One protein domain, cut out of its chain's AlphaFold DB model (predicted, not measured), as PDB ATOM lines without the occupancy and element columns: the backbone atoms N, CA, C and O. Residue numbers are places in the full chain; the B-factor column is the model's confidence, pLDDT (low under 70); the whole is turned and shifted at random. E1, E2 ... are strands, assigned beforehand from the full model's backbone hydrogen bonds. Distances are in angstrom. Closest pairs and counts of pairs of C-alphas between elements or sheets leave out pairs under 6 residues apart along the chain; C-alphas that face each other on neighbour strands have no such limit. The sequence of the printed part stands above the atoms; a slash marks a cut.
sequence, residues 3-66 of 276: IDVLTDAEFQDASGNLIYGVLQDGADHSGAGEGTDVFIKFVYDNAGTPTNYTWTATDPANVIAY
ATOM      1  N   ILE A   3     171.600 141.954 160.941       71.94
ATOM      2  CA  ILE A   3     171.937 143.209 160.264       71.94
ATOM      3  C   ILE A   3     171.378 144.350 161.113       71.94
ATOM      4  O   ILE A   3     170.244 144.267 161.598       71.94
ATOM      5  N   ASP A   4     172.173 145.399 161.310       67.44
ATOM      6  CA  ASP A   4     171.685 146.650 161.879       67.44
ATOM      7  C   ASP A   4     170.789 147.357 160.853       67.44
ATOM      8  O   ASP A   4     171.218 147.746 159.770       67.44
ATOM      9  N   VAL A   5     169.523 147.540 161.220       63.62
ATOM     10  CA  VAL A   5     168.470 148.086 160.353       63.62
ATOM     11  C   VAL A   5     168.764 149.517 159.900       63.62
ATOM     12  O   VAL A   5     168.263 149.949 158.865       63.62
ATOM     13  N   LEU A   6     169.536 150.277 160.679       68.00
ATOM     14  CA  LEU A   6     169.816 151.679 160.377       68.00
ATOM     15  C   LEU A   6     171.016 151.853 159.447       68.00
ATOM     16  O   LEU A   6     171.093 152.860 158.744       68.00
ATOM     17  N   THR A   7     171.951 150.904 159.460       76.94
ATOM     18  CA  THR A   7     173.226 151.015 158.742       76.94
ATOM     19  C   THR A   7     173.392 149.982 157.630       76.94
ATOM     20  O   THR A   7     174.300 150.130 156.817       76.94
ATOM     21  N   ASP A   8     172.522 148.969 157.579       74.00
ATOM     22  CA  ASP A   8     172.590 147.810 156.678       74.00
ATOM     23  C   ASP A   8     173.921 147.031 156.782       74.00
ATOM     24  O   ASP A   8     174.295 146.254 155.904       74.00
ATOM     25  N   ALA A   9     174.652 147.238 157.881       75.25
ATOM     26  CA  ALA A   9     175.909 146.572 158.190       75.25
ATOM     27  C   ALA A   9     175.683 145.345 159.087       75.25
ATOM     28  O   ALA A   9     174.698 145.251 159.827       75.25
ATOM     29  N   GLU A  10     176.617 144.394 159.040       79.50
ATOM     30  CA  GLU A  10     176.606 143.240 159.937       79.50
ATOM     31  C   GLU A  10     176.699 143.681 161.404       79.50
ATOM     32  O   GLU A  10     177.474 144.573 161.750       79.50
ATOM     33  N   PHE A  11     175.915 143.047 162.278       79.25
ATOM     34  CA  PHE A  11     175.872 143.429 163.685       79.25
ATOM     35  C   PHE A  11     177.171 143.043 164.413       79.25
ATOM     36  O   PHE A  11     177.447 141.859 164.618       79.25
ATOM     37  N   GLN A  12     177.962 144.041 164.814       82.06
ATOM     38  CA  GLN A  12     179.246 143.879 165.505       82.06
ATOM     39  C   GLN A  12     179.219 144.547 166.885       82.06
ATOM     40  O   GLN A  12     178.512 145.537 167.083       82.06
ATOM     41  N   ASP A  13     180.003 144.031 167.833       80.25
ATOM     42  CA  ASP A  13     180.247 144.728 169.102       80.25
ATOM     43  C   ASP A  13     181.229 145.904 168.945       80.25
ATOM     44  O   ASP A  13     181.858 146.107 167.905       80.25
ATOM     45  N   ALA A  14     181.416 146.672 170.022       77.88
ATOM     46  CA  ALA A  14     182.361 147.792 170.061       77.88
ATOM     47  C   ALA A  14     183.837 147.393 169.824       77.88
ATOM     48  O   ALA A  14     184.679 148.267 169.621       77.88
ATOM     49  N   SER A  15     184.163 146.098 169.874       78.31
ATOM     50  CA  SER A  15     185.492 145.550 169.582       78.31
ATOM     51  C   SER A  15     185.606 144.997 168.152       78.31
ATOM     52  O   SER A  15     186.669 144.497 167.788       78.31
ATOM     53  N   GLY A  16     184.551 145.106 167.335       80.19
ATOM     54  CA  GLY A  16     184.501 144.615 165.958       80.19
ATOM     55  C   GLY A  16     184.218 143.117 165.829       80.19
ATOM     56  O   GLY A  16     184.369 142.564 164.740       80.19
ATOM     57  N   ASN A  17     183.828 142.430 166.909       78.06
ATOM     58  CA  ASN A  17     183.468 141.018 166.827       78.06
ATOM     59  C   ASN A  17     182.062 140.871 166.251       78.06
ATOM     60  O   ASN A  17     181.128 141.539 166.696       78.06
ATOM     61  N   LEU A  18     181.904 139.954 165.297       78.31
ATOM     62  CA  LEU A  18     180.606 139.649 164.706       78.31
ATOM     63  C   LEU A  18     179.700 138.963 165.737       78.31
ATOM     64  O   LEU A  18     180.077 137.956 166.346       78.31
ATOM     65  N   ILE A  19     178.499 139.507 165.921       76.38
ATOM     66  CA  ILE A  19     177.494 138.966 166.832       76.38
ATOM     67  C   ILE A  19     176.557 138.040 166.066       76.38
ATOM     68  O   ILE A  19     175.940 138.414 165.067       76.38
ATOM     69  N   TYR A  20     176.395 136.823 166.578       76.75
ATOM     70  CA  TYR A  20     175.512 135.822 165.997       76.75
ATOM     71  C   TYR A  20     174.274 135.631 166.870       76.75
ATOM     72  O   TYR A  20     174.348 135.560 168.097       76.75
ATOM     73  N   GLY A  21     173.119 135.507 166.221       74.62
ATOM     74  CA  GLY A  21     171.886 135.067 166.863       74.62
ATOM     75  C   GLY A  21     171.739 133.564 166.692       74.62
ATOM     76  O   GLY A  21     171.611 133.088 165.564       74.62
ATOM     77  N   VAL A  22     171.746 132.817 167.793       69.94
ATOM     78  CA  VAL A  22     171.409 131.392 167.790       69.94
ATOM     79  C   VAL A  22     169.957 131.255 168.219       69.94
ATOM     80  O   VAL A  22     169.586 131.673 169.316       69.94
ATOM     81  N   LEU A  23     169.134 130.676 167.347       67.00
ATOM     82  CA  LEU A  23     167.773 130.287 167.699       67.00
ATOM     83  C   LEU A  23     167.874 129.072 168.614       67.00
ATOM     84  O   LEU A  23     168.401 128.033 168.213       67.00
ATOM     85  N   GLN A  24     167.421 129.224 169.850       67.19
ATOM     86  CA  GLN A  24     167.264 128.098 170.756       67.19
ATOM     87  C   GLN A  24     165.779 127.799 170.884       67.19
ATOM     88  O   GLN A  24     164.973 128.698 171.118       67.19
ATOM     89  N   ASP A  25     165.443 126.524 170.716       56.94
ATOM     90  CA  ASP A  25     164.165 126.000 171.168       56.94
ATOM     91  C   ASP A  25     164.200 126.015 172.703       56.94
ATOM     92  O   ASP A  25     164.977 125.288 173.331       56.94
ATOM     93  N   GLY A  26     163.493 126.976 173.292       52.59
ATOM     94  CA  GLY A  26     163.465 127.197 174.730       52.59
ATOM     95  C   GLY A  26     162.253 126.519 175.354       52.59
ATOM     96  O   GLY A  26     161.145 126.619 174.840       52.59
ATOM     97  N   ALA A  27     162.439 125.882 176.512       56.50
ATOM     98  CA  ALA A  27     161.313 125.581 177.391       56.50
ATOM     99  C   ALA A  27     160.654 126.903 177.832       56.50
ATOM    100  O   ALA A  27     161.380 127.818 178.232       56.50
ATOM    101  N   ASP A  28     159.317 126.977 177.755       57.88
ATOM    102  CA  ASP A  28     158.482 128.129 178.149       57.88
ATOM    103  C   ASP A  28     159.034 128.789 179.422       57.88
ATOM    104  O   ASP A  28     159.038 128.194 180.505       57.88
ATOM    105  N   HIS A  29     159.569 130.006 179.277       52.22
ATOM    106  CA  HIS A  29     160.292 130.664 180.360       52.22
ATOM    107  C   HIS A  29     159.405 131.538 181.256       52.22
ATOM    108  O   HIS A  29     159.937 132.128 182.195       52.22
ATOM    109  N   SER A  30     158.081 131.638 181.042       59.53
ATOM    110  CA  SER A  30     157.240 132.398 181.994       59.53
ATOM    111  C   SER A  30     155.716 132.202 181.956       59.53
ATOM    112  O   SER A  30     155.019 132.917 182.675       59.53
ATOM    113  N   GLY A  31     155.179 131.190 181.278       54.62
ATOM    114  CA  GLY A  31     153.928 130.565 181.695       54.62
ATOM    115  C   GLY A  31     152.687 130.788 180.827       54.62
ATOM    116  O   GLY A  31     152.396 131.866 180.318       54.62
ATOM    117  N   ALA A  32     151.892 129.714 180.820       54.16
ATOM    118  CA  ALA A  32     150.479 129.587 180.448       54.16
ATOM    119  C   ALA A  32     150.101 129.713 178.961       54.16
ATOM    120  O   ALA A  32     148.907 129.712 178.655       54.16
ATOM    121  N   GLY A  33     151.061 129.750 178.038       55.62
ATOM    122  CA  GLY A  33     150.791 129.642 176.601       55.62
ATOM    123  C   GLY A  33     151.112 128.247 176.066       55.62
ATOM    124  O   GLY A  33     152.219 127.758 176.253       55.62
ATOM    125  N   GLU A  34     150.179 127.603 175.360       51.09
ATOM    126  CA  GLU A  34     150.532 126.486 174.477       51.09
ATOM    127  C   GLU A  34     151.247 127.054 173.241       51.09
ATOM    128  O   GLU A  34     150.615 127.423 172.253       51.09
ATOM    129  N   GLY A  35     152.571 127.194 173.320       53.91
ATOM    130  CA  GLY A  35     153.401 127.684 172.222       53.91
ATOM    131  C   GLY A  35     154.885 127.416 172.453       53.91
ATOM    132  O   GLY A  35     155.377 127.504 173.574       53.91
ATOM    133  N   THR A  36     155.598 127.052 171.388       50.72
ATOM    134  CA  THR A  36     157.061 126.978 171.379       50.72
ATOM    135  C   THR A  36     157.596 128.390 171.162       50.72
ATOM    136  O   THR A  36     157.560 128.899 170.039       50.72
ATOM    137  N   ASP A  37     158.055 129.048 172.221       58.84
ATOM    138  CA  ASP A  37     158.679 130.361 172.086       58.84
ATOM    139  C   ASP A  37     160.109 130.197 171.556       58.84
ATOM    140  O   ASP A  37     160.958 129.534 172.155       58.84
ATOM    141  N   VAL A  38     160.389 130.814 170.408       57.81
ATOM    142  CA  VAL A  38     161.739 130.853 169.840       57.81
ATOM    143  C   VAL A  38     162.435 132.107 170.346       57.81
ATOM    144  O   VAL A  38     162.107 133.220 169.932       57.81
ATOM    145  N   PHE A  39     163.432 131.934 171.213       67.88
ATOM    146  CA  PHE A  39     164.276 133.040 171.655       67.88
ATOM    147  C   PHE A  39     165.565 133.083 170.836       67.88
ATOM    148  O   PHE A  39     166.206 132.061 170.568       67.88
ATOM    149  N   ILE A  40     165.968 134.293 170.452       68.06
ATOM    150  CA  ILE A  40     167.276 134.540 169.848       68.06
ATOM    151  C   ILE A  40     168.257 134.785 170.984       68.06
ATOM    152  O   ILE A  40     168.186 135.798 171.681       68.06
ATOM    153  N   LYS A  41     169.193 133.857 171.166       76.19
ATOM    154  CA  LYS A  41     170.314 134.045 172.076       76.19
ATOM    155  C   LYS A  41     171.474 134.663 171.308       76.19
ATOM    156  O   LYS A  41     172.009 134.046 170.388       76.19
ATOM    157  N   PHE A  42     171.868 135.871 171.696       76.88
ATOM    158  CA  PHE A  42     173.021 136.545 171.112       76.88
ATOM    159  C   PHE A  42     174.304 136.011 171.747       76.88
ATOM    160  O   PHE A  42     174.454 135.989 172.973       76.88
ATOM    161  N   VAL A  43     175.219 135.548 170.906       77.00
ATOM    162  CA  VAL A  43     176.541 135.069 171.306       77.00
ATOM    163  C   VAL A  43     177.593 135.701 170.413       77.00
ATOM    164  O   VAL A  43     177.335 136.009 169.248       77.00
ATOM    165  N   TYR A  44     178.786 135.868 170.960       77.25
ATOM    166  CA  TYR A  44     179.965 136.237 170.191       77.25
ATOM    167  C   TYR A  44     181.041 135.180 170.394       77.25
ATOM    168  O   TYR A  44     181.088 134.511 171.436       77.25
ATOM    169  N   ASP A  45     181.864 134.992 169.369       72.12
ATOM    170  CA  ASP A  45     182.999 134.089 169.458       72.12
ATOM    171  C   ASP A  45     184.182 134.829 170.084       72.12
ATOM    172  O   ASP A  45     184.705 135.789 169.521       72.12
ATOM    173  N   ASN A  46     184.596 134.376 171.265       70.69
ATOM    174  CA  ASN A  46     185.822 134.823 171.897       70.69
ATOM    175  C   ASN A  46     186.813 133.656 171.912       70.69
ATOM    176  O   ASN A  46     186.747 132.785 172.783       70.69
ATOM    177  N   ALA A  47     187.714 133.634 170.929       74.00
ATOM    178  CA  ALA A  47     188.766 132.624 170.793       74.00
ATOM    179  C   ALA A  47     188.258 131.161 170.772       74.00
ATOM    180  O   ALA A  47     188.853 130.277 171.391       74.00
ATOM    181  N   GLY A  48     187.160 130.890 170.062       71.94
ATOM    182  CA  GLY A  48     186.585 129.555 169.872       71.94
ATOM    183  C   GLY A  48     185.610 129.118 170.969       71.94
ATOM    184  O   GLY A  48     185.165 127.970 170.962       71.94
ATOM    185  N   THR A  49     185.279 129.997 171.922       71.44
ATOM    186  CA  THR A  49     184.301 129.715 172.983       71.44
ATOM    187  C   THR A  49     183.093 130.650 172.857       71.44
ATOM    188  O   THR A  49     183.223 131.852 173.119       71.44
ATOM    189  N   PRO A  50     181.897 130.128 172.513       74.38
ATOM    190  CA  PRO A  50     180.677 130.924 172.447       74.38
ATOM    191  C   PRO A  50     180.348 131.512 173.818       74.38
ATOM    192  O   PRO A  50     180.042 130.783 174.765       74.38
ATOM    193  N   THR A  51     180.408 132.835 173.927       79.44
ATOM    194  CA  THR A  51     180.103 133.553 175.170       79.44
ATOM    195  C   THR A  51     178.786 134.305 175.009       79.44
ATOM    196  O   THR A  51     178.486 134.823 173.934       79.44
ATOM    197  N   ASN A  52     177.967 134.344 176.068       82.56
ATOM    198  CA  ASN A  52     176.711 135.098 176.050       82.56
ATOM    199  C   ASN A  52     177.015 136.582 175.826       82.56
ATOM    200  O   ASN A  52     177.759 137.184 176.603       82.56
ATOM    201  N   TYR A  53     176.417 137.169 174.795       81.56
ATOM    202  CA  TYR A  53     176.527 138.599 174.565       81.56
ATOM    203  C   TYR A  53     175.697 139.360 175.604       81.56
ATOM    204  O   TYR A  53     174.560 138.987 175.896       81.56
ATOM    205  N   THR A  54     176.270 140.417 176.179       84.38
ATOM    206  CA  THR A  54     175.564 141.309 177.107       84.38
ATOM    207  C   THR A  54     175.351 142.640 176.414       84.38
ATOM    208  O   THR A  54     176.318 143.290 176.032       84.38
ATOM    209  N   TRP A  55     174.086 143.031 176.279       82.06
ATOM    210  CA  TRP A  55     173.699 144.262 175.602       82.06
ATOM    211  C   TRP A  55     174.316 145.491 176.279       82.06
ATOM    212  O   TRP A  55     174.250 145.638 177.504       82.06
ATOM    213  N   THR A  56     174.883 146.390 175.487       84.94
ATOM    214  CA  THR A  56     175.476 147.649 175.937       84.94
ATOM    215  C   THR A  56     174.669 148.850 175.441       84.94
ATOM    216  O   THR A  56     173.818 148.741 174.562       84.94
ATOM    217  N   ALA A  57     174.916 150.032 176.011       83.75
ATOM    218  CA  ALA A  57     174.197 151.251 175.626       83.75
ATOM    219  C   ALA A  57     174.518 151.740 174.198       83.75
ATOM    220  O   ALA A  57     173.821 152.617 173.694       83.75
ATOM    221  N   THR A  58     175.571 151.212 173.565       79.56
ATOM    222  CA  THR A  58     175.973 151.547 172.189       79.56
ATOM    223  C   THR A  58     175.344 150.643 171.133       79.56
ATOM    224  O   THR A  58     175.486 150.922 169.947       79.56
ATOM    225  N   ASP A  59     174.647 149.587 171.547       79.62
ATOM    226  CA  ASP A  59     174.069 148.607 170.633       79.62
ATOM    227  C   ASP A  59     172.720 149.096 170.058       79.62
ATOM    228  O   ASP A  59     171.984 149.836 170.724       79.62
ATOM    229  N   PRO A  60     172.351 148.682 168.833       77.50
ATOM    230  CA  PRO A  60     171.181 149.180 168.121       77.50
ATOM    231  C   PRO A  60     169.873 148.761 168.796       77.50
ATOM    232  O   PRO A  60     169.563 147.583 168.914       77.50
ATOM    233  N   ALA A  61     169.029 149.725 169.162       77.38
ATOM    234  CA  ALA A  61     167.784 149.465 169.894       77.38
ATOM    235  C   ALA A  61     166.801 148.493 169.199       77.38
ATOM    236  O   ALA A  61     165.895 147.982 169.852       77.38
ATOM    237  N   ASN A  62     166.962 148.247 167.894       72.94
ATOM    238  CA  ASN A  62     166.168 147.295 167.127       72.94
ATOM    239  C   ASN A  62     167.085 146.433 166.253       72.94
ATOM    240  O   ASN A  62     167.879 146.966 165.481       72.94
ATOM    241  N   VAL A  63     166.920 145.112 166.324       65.38
ATOM    242  CA  VAL A  63     167.603 144.147 165.450       65.38
ATOM    243  C   VAL A  63     166.553 143.332 164.713       65.38
ATOM    244  O   VAL A  63     165.632 142.802 165.334       65.38
ATOM    245  N   ILE A  64     166.693 143.209 163.393       67.69
ATOM    246  CA  ILE A  64     165.843 142.337 162.579       67.69
ATOM    247  C   ILE A  64     166.614 141.054 162.276       67.69
ATOM    248  O   ILE A  64     167.741 141.077 161.782       67.69
ATOM    249  N   ALA A  65     165.989 139.915 162.558       64.44
ATOM    250  CA  ALA A  65     166.494 138.623 162.128       64.44
ATOM    251  C   ALA A  65     165.946 138.309 160.732       64.44
ATOM    252  O   ALA A  65     164.768 137.981 160.582       64.44
ATOM    253  N   TYR A  66     166.799 138.385 159.708       60.31
ATOM    254  CA  TYR A  66     166.438 137.889 158.383       60.31
ATOM    255  C   TYR A  66     166.609 136.368 158.350       60.31
ATOM    256  O   TYR A  66     167.728 135.844 158.377       60.31
TER     257      TYR A  66
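This is residues 3 to 66 of the 276 residues of an uncharacterized protein of Gammaproteobacteria bacterium (UniProt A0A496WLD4). With little regular structure, this is a strongly twisted ribbon of strands E1, E2 and E3, a meander, each strand the antiparallel neighbour of the one before, with loop 26 to 37 at one end and short E4 apart, paired with residues 3 to 4. The 64 printed residues have four named strands, E1 to E4 along the chain, holding 23 residues, and no named helix: all strand, sheet order E1, E2, E3. It is loose: radius of gyration of the C-alphas 13.7 A, spans 39 by 29 by 22 A.

E1, residues 19 to 25, and E2, residues 38 to 46, form a hairpin, antiparallel at 140 degrees; N 22 and O 41 are within hydrogen-bond range, 2.9 A. E2 and E3, residues 49 to 52, form another at 130 degrees; N 51 and O 44 are 3.1 A apart. E4, residues 63 to 65, pairs with no named strand and is only just apart from E1, closest 8.0 A.

E1 begins at C-alpha 19 (177.494, 138.966, 166.832) and spans 19.1 A; E2 spans 24.5 A, E3 9.8 A. E4, 6.5 A, ends at C-alpha 65 (166.494, 138.623, 162.128).

The farthest C-alphas, of Ser 15 and Glu 34, are 40.1 A apart. The printed part has no cut; the E1 to E2 link is long. Residues 4 to 6, 22 to 40 and 63 to 66 have pLDDT under 70.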